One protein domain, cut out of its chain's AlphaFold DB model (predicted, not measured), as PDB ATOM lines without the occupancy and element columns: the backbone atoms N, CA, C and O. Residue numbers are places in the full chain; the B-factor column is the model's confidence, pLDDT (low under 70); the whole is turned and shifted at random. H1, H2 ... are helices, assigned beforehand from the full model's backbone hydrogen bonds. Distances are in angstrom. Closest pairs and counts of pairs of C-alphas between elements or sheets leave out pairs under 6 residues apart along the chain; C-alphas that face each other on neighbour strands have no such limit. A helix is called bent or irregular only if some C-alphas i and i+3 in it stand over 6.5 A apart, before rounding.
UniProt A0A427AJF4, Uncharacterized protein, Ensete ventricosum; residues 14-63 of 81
ATOM      1  N   LYS A  14      80.051  90.462  94.922       93.94
ATOM      2  CA  LYS A  14      80.533  89.910  93.643       93.94
ATOM      3  C   LYS A  14      81.084  90.988  92.704       93.94
ATOM      4  O   LYS A  14      81.933  90.696  91.860       93.94
ATOM      5  N   GLY A  15      80.578  92.215  92.814       95.31
ATOM      6  CA  GLY A  15      81.037  93.375  92.057       95.31
ATOM      7  C   GLY A  15      82.369  93.938  92.553       95.31
ATOM      8  O   GLY A  15      83.108  94.512  91.741       95.31
ATOM      9  N   SER A  16      82.678  93.734  93.839       96.56
ATOM     10  CA  SER A  16      83.869  94.254  94.511       96.56
ATOM     11  C   SER A  16      85.179  93.830  93.840       96.56
ATOM     12  O   SER A  16      85.308  92.750  93.250       96.56
ATOM     13  N   THR A  17      86.178  94.707  93.933       97.12
ATOM     14  CA  THR A  17      87.526  94.454  93.409       97.12
ATOM     15  C   THR A  17      88.179  93.272  94.116       97.12
ATOM     16  O   THR A  17      88.781  92.434  93.449       97.12
ATOM     17  N   ASP A  18      87.991  93.152  95.431       94.56
ATOM     18  CA  ASP A  18      88.580  92.081  96.238       94.56
ATOM     19  C   ASP A  18      88.072  90.703  95.817       94.56
ATOM     20  O   ASP A  18      88.862  89.769  95.675       94.56
ATOM     21  N   PHE A  19      86.773  90.573  95.529       93.94
ATOM     22  CA  PHE A  19      86.218  89.317  95.028       93.94
ATOM     23  C   PHE A  19      86.803  88.944  93.661       93.94
ATOM     24  O   PHE A  19      87.214  87.803  93.446       93.94
ATOM     25  N   LYS A  20      86.887  89.906  92.735       95.12
ATOM     26  CA  LYS A  20      87.471  89.686  91.402       95.12
ATOM     27  C   LYS A  20      88.951  89.319  91.481       95.12
ATOM     28  O   LYS A  20      89.403  88.437  90.753       95.12
ATOM     29  N   GLU A  21      89.702  89.960  92.367       93.31
ATOM     30  CA  GLU A  21      91.115  89.656  92.585       93.31
ATOM     31  C   GLU A  21      91.297  88.289  93.263       93.31
ATOM     32  O   GLU A  21      92.162  87.502  92.871       93.31
ATOM     33  N   GLY A  22      90.410  87.943  94.198       92.25
ATOM     34  CA  GLY A  22      90.304  86.606  94.776       92.25
ATOM     35  C   GLY A  22      90.054  85.531  93.717       92.25
ATOM     36  O   GLY A  22      90.729  84.501  93.725       92.25
ATOM     37  N   LEU A  23      89.161  85.779  92.750       93.88
ATOM     38  CA  LEU A  23      88.926  84.863  91.625       93.88
ATOM     39  C   LEU A  23      90.183  84.648  90.774       93.88
ATOM     40  O   LEU A  23      90.476  83.507  90.421       93.88
ATOM     41  N   LYS A  24      90.954  85.702  90.479       89.31
ATOM     42  CA  LYS A  24      92.227  85.558  89.747       89.31
ATOM     43  C   LYS A  24      93.223  84.698  90.520       89.31
ATOM     44  O   LYS A  24      93.837  83.803  89.938       89.31
ATOM     45  N   ARG A  25      93.357  84.923  91.833       89.00
ATOM     46  CA  ARG A  25      94.233  84.119  92.705       89.00
ATOM     47  C   ARG A  25      93.796  82.656  92.739       89.00
ATOM     48  O   ARG A  25      94.623  81.775  92.527       89.00
ATOM     49  N   MET A  26      92.504  82.396  92.938       87.00
ATOM     50  CA  MET A  26      91.966  81.033  92.959       87.00
ATOM     51  C   MET A  26      92.132  80.327  91.612       87.00
ATOM     52  O   MET A  26      92.576  79.183  91.591       87.00
ATOM     53  N   GLY A  27      91.844  81.008  90.498       88.44
ATOM     54  CA  GLY A  27      92.029  80.461  89.151       88.44
ATOM     55  C   GLY A  27      93.480  80.074  88.874       88.44
ATOM     56  O   GLY A  27      93.751  79.043  88.269       88.44
ATOM     57  N   ARG A  28      94.429  80.859  89.385       86.12
ATOM     58  CA  ARG A  28      95.858  80.573  89.254       86.12
ATOM     59  C   ARG A  28      96.291  79.342  90.059       86.12
ATOM     60  O   ARG A  28      97.048  78.517  89.550       86.12
ATOM     61  N   VAL A  29      95.778  79.183  91.282       83.12
ATOM     62  CA  VAL A  29      96.043  78.001  92.124       83.12
ATOM     63  C   VAL A  29      95.444  76.737  91.507       83.12
ATOM     64  O   VAL A  29      96.141  75.727  91.393       83.12
ATOM     65  N   SER A  30      94.180  76.788  91.073       87.81
ATOM     66  CA  SER A  30      93.507  75.629  90.475       87.81
ATOM     67  C   SER A  30      94.149  75.222  89.152       87.81
ATOM     68  O   SER A  30      94.385  74.033  88.934       87.81
ATOM     69  N   TYR A  31      94.520  76.196  88.316       86.88
ATOM     70  CA  TYR A  31      95.261  75.954  87.082       86.88
ATOM     71  C   TYR A  31      96.592  75.244  87.347       86.88
ATOM     72  O   TYR A  31      96.872  74.205  86.751       86.88
ATOM     73  N   LYS A  32      97.392  75.761  88.287       86.12
ATOM     74  CA  LYS A  32      98.694  75.183  88.638       86.12
ATOM     75  C   LYS A  32      98.564  73.757  89.173       86.12
ATOM     76  O   LYS A  32      99.350  72.891  88.792       86.12
ATOM     77  N   TYR A  33      97.584  73.507  90.040       86.44
ATOM     78  CA  TYR A  33      97.325  72.165  90.559       86.44
ATOM     79  C   TYR A  33      96.915  71.201  89.439       86.44
ATOM     80  O   TYR A  33      97.532  70.148  89.285       86.44
ATOM     81  N   GLY A  34      95.940  71.588  88.609       88.88
ATOM     82  CA  GLY A  34      95.482  70.775  87.480       88.88
ATOM     83  C   GLY A  34      96.601  70.469  86.483       88.88
ATOM     84  O   GLY A  34      96.740  69.327  86.057       88.88
ATOM     85  N   TYR A  35      97.450  71.454  86.185       85.56
ATOM     86  CA  TYR A  35      98.617  71.268  85.326       85.56
ATOM     87  C   TYR A  35      99.608  70.256  85.910       85.56
ATOM     88  O   TYR A  35     100.026  69.350  85.200       85.56
ATOM     89  N   ARG A  36      99.942  70.345  87.207       85.06
ATOM     90  CA  ARG A  36     100.843  69.374  87.860       85.06
ATOM     91  C   ARG A  36     100.289  67.950  87.812       85.06
ATOM     92  O   ARG A  36     101.043  67.019  87.550       85.06
ATOM     93  N   VAL A  37      98.986  67.785  88.042       87.56
ATOM     94  CA  VAL A  37      98.320  66.475  87.959       87.56
ATOM     95  C   VAL A  37      98.358  65.935  86.529       87.56
ATOM     96  O   VAL A  37      98.748  64.787  86.321       87.56
ATOM     97  N   ALA A  38      98.005  66.763  85.543       89.38
ATOM     98  CA  ALA A  38      98.038  66.376  84.136       89.38
ATOM     99  C   ALA A  38      99.461  66.031  83.669       89.38
ATOM    100  O   ALA A  38      99.640  65.046  82.963       89.38
ATOM    101  N   LEU A  39     100.467  66.788  84.115       86.06
ATOM    102  CA  LEU A  39     101.873  66.553  83.800       86.06
ATOM    103  C   LEU A  39     102.378  65.233  84.392       86.06
ATOM    104  O   LEU A  39     103.023  64.459  83.692       86.06
ATOM    105  N   ALA A  40     102.046  64.938  85.653       86.50
ATOM    106  CA  ALA A  40     102.404  63.665  86.277       86.50
ATOM    107  C   ALA A  40     101.756  62.474  85.553       86.50
ATOM    108  O   ALA A  40     102.406  61.457  85.321       86.50
ATOM    109  N   HIS A  41     100.489  62.615  85.157       90.94
ATOM    110  CA  HIS A  41      99.786  61.589  84.391       90.94
ATOM    111  C   HIS A  41     100.377  61.417  82.985       90.94
ATOM    112  O   HIS A  41     100.562  60.293  82.527       90.94
ATOM    113  N   PHE A  42     100.714  62.521  82.316       87.50
ATOM    114  CA  PHE A  42     101.368  62.499  81.012       87.50
ATOM    115  C   PHE A  42     102.729  61.801  81.080       87.50
ATOM    116  O   PHE A  42     102.963  60.882  80.307       87.50
ATOM    117  N   GLY A  43     103.580  62.156  82.047       87.56
ATOM    118  CA  GLY A  43     104.889  61.519  82.220       87.56
ATOM    119  C   GLY A  43     104.803  60.029  82.568       87.56
ATOM    120  O   GLY A  43     105.666  59.255  82.168       87.56
ATOM    121  N   ALA A  44     103.743  59.597  83.260       87.56
ATOM    122  CA  ALA A  44     103.504  58.175  83.512       87.56
ATOM    123  C   ALA A  44     103.114  57.395  82.240       87.56
ATOM    124  O   ALA A  44     103.419  56.208  82.139       87.56
ATOM    125  N   LEU A  45     102.441  58.043  81.283       91.31
ATOM    126  CA  LEU A  45     102.029  57.434  80.014       91.31
ATOM    127  C   LEU A  45     103.089  57.553  78.908       91.31
ATOM    128  O   LEU A  45     103.159  56.681  78.044       91.31
ATOM    129  N   HIS A  46     103.894  58.614  78.938       86.31
ATOM    130  CA  HIS A  46     104.867  58.978  77.906       86.31
ATOM    131  C   HIS A  46     106.209  59.372  78.551       86.31
ATOM    132  O   HIS A  46     106.552  60.555  78.596       86.31
ATOM    133  N   PRO A  47     106.963  58.403  79.099       80.44
ATOM    134  CA  PRO A  47     108.188  58.668  79.863       80.44
ATOM    135  C   PRO A  47     109.349  59.231  79.027       80.44
ATOM    136  O   PRO A  47     110.341  59.691  79.585       80.44
ATOM    137  N   ASP A  48     109.244  59.176  77.704       86.38
ATOM    138  CA  ASP A  48     110.230  59.620  76.718       86.38
ATOM    139  C   ASP A  48     109.900  60.981  76.082       86.38
ATOM    140  O   ASP A  48     110.707  61.515  75.321       86.38
ATOM    141  N   MET A  49     108.738  61.566  76.394       79.81
ATOM    142  CA  MET A  49     108.333  62.869  75.867       79.81
ATOM    143  C   MET A  49     108.582  63.985  76.881       79.81
ATOM    144  O   MET A  49     108.004  64.006  77.967       79.81
ATOM    145  N   GLU A  50     109.393  64.965  76.490       75.50
ATOM    146  CA  GLU A  50     109.562  66.208  77.244       75.50
ATOM    147  C   GLU A  50     108.364  67.145  77.019       75.50
ATOM    148  O   GLU A  50     107.885  67.317  75.895       75.50
ATOM    149  N   VAL A  51     107.874  67.764  78.097       73.88
ATOM    150  CA  VAL A  51     106.805  68.773  78.053       73.88
ATOM    151  C   VAL A  51     107.407  70.139  78.342       73.88
ATOM    152  O   VAL A  51     108.054  70.322  79.370       73.88
ATOM    153  N   GLU A  52     107.156  71.106  77.457       76.31
ATOM    154  CA  GLU A  52     107.540  72.501  77.672       76.31
ATOM    155  C   GLU A  52     106.847  73.062  78.923       76.31
ATOM    156  O   GLU A  52     105.623  72.958  79.098       76.31
ATOM    157  N   GLU A  53     107.641  73.646  79.821       69.44
ATOM    158  CA  GLU A  53     107.126  74.203  81.064       69.44
ATOM    159  C   GLU A  53     106.340  75.493  80.809       69.44
ATOM    160  O   GLU A  53     106.766  76.395  80.088       69.44
ATOM    161  N   ASN A  54     105.175  75.610  81.443       74.88
ATOM    162  CA  ASN A  54     104.340  76.791  81.289       74.88
ATOM    163  C   ASN A  54     104.855  77.970  82.153       74.88
ATOM    164  O   ASN A  54     104.922  77.843  83.375       74.88
ATOM    165  N   PRO A  55     105.085  79.174  81.596       66.62
ATOM    166  CA  PRO A  55     105.508  80.349  82.368       66.62
ATOM    167  C   PRO A  55     104.537  80.776  83.490       66.62
ATOM    168  O   PRO A  55     104.932  81.473  84.418       66.62
ATOM    169  N   PHE A  56     103.270  80.352  83.461       65.94
ATOM    170  CA  PHE A  56     102.302  80.611  84.535       65.94
ATOM    171  C   PHE A  56     102.430  79.659  85.742       65.94
ATOM    172  O   PHE A  56     101.865  79.954  86.805       65.94
ATOM    173  N   THR A  57     103.143  78.533  85.601       65.38
ATOM    174  CA  THR A  57     103.365  77.536  86.670       65.38
ATOM    175  C   THR A  57     104.712  77.716  87.372       65.38
ATOM    176  O   THR A  57     104.844  77.308  88.529       65.38
ATOM    177  N   ILE A  58     105.659  78.377  86.706       62.62
ATOM    178  CA  ILE A  58     106.972  78.780  87.209       62.62
ATOM    179  C   ILE A  58     106.812  80.134  87.913       62.62
ATOM    180  O   ILE A  58     106.866  81.184  87.277       62.62
ATOM    181  N   GLN A  59     106.593  80.143  89.231       67.75
ATOM    182  CA  GLN A  59     106.885  81.351  90.010       67.75
ATOM    183  C   GLN A  59     108.213  81.200  90.722       67.75
ATOM    184  O   GLN A  59     108.370  80.211  91.436       67.75
ATOM    185  N   PRO A  60     109.121  82.182  90.635       58.31
ATOM    186  CA  PRO A  60     110.342  82.182  91.433       58.31
ATOM    187  C   PRO A  60     110.057  82.060  92.942       58.31
ATOM    188  O   PRO A  60     110.819  81.405  93.650       58.31
ATOM    189  N   GLU A  61     108.923  82.580  93.431       62.19
ATOM    190  CA  GLU A  61     108.482  82.440  94.829       62.19
ATOM    191  C   GLU A  61     108.095  80.999  95.218       62.19
ATOM    192  O   GLU A  61     108.165  80.620  96.385       62.19
ATOM    193  N   ASP A  62     107.692  80.168  94.254       59.97
ATOM    194  CA  ASP A  62     107.356  78.763  94.503       59.97
ATOM    195  C   ASP A  62     108.603  77.871  94.608       59.97
ATOM    196  O   ASP A  62     108.540  76.821  95.245       59.97
ATOM    197  N   TYR A  63     109.731  78.272  94.008       58.81
ATOM    198  CA  TYR A  63     111.010  77.558  94.143       58.81
ATOM    199  C   TYR A  63     111.698  77.849  95.479       58.81
ATOM    200  O   TYR A  63     112.435  77.004  95.984       58.81
TER     201      TYR A  63
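Overview. This is residues 14 to 63 of the 81 residues of an uncharacterized protein of Ensete ventricosum (UniProt A0A427AJF4). One long, straight helix, H1, makes the length of the domain; at its last residue the chain turns and folds back beside its second half as a long loop, residues 46 to 59, which ends in a single short helical turn, H2, held off from H1. The shape is a lopsided hairpin, one arm a helix and the other a shorter loop. The printed part has 50 residues, with two named helices in the order H1, H2 and no named strand; the class is all helix. The whole is only just loose, close to extended, with a radius of gyration of the C-alphas of 14.5 A, and it spans 47 by 21 by 14 A.

Along the chain. The printed part begins at Lys 14, with its C-alpha at (80.533, 89.910, 93.643). H1 holds residues 17 to 45 and measures 42.0 A from C-alpha 17 at (87.526, 94.454, 93.409) to C-alpha 45 at (102.029, 57.434, 80.014). H2 holds residues 60 to 63, and its last C-alpha, that of Tyr 63, is at (111.010, 77.558, 94.143).

Arrangement. H1 is not bent. H1 and H2 are apart, with no C-alpha of the one within 8 A of the other. Residues 15 to 22, of which 17 to 22 belong to H1, stand free, and so do residues 44 to 49. Every O i to N i+4 pair in H1 is within hydrogen-bond range; H2 is too short for such a pair, and its one O i to N i+3 pair is within range.

Size, cuts and confidence. The two C-alphas farthest apart, those of Gly 15 and Asp 48, are 47.2 A from each other. The printed part has no cut. The link from H1 to H2, 14 residues, is long. The mean pLDDT of the printed part is 82.8, and it is under 70 at residue 53 and residues 55 to 63.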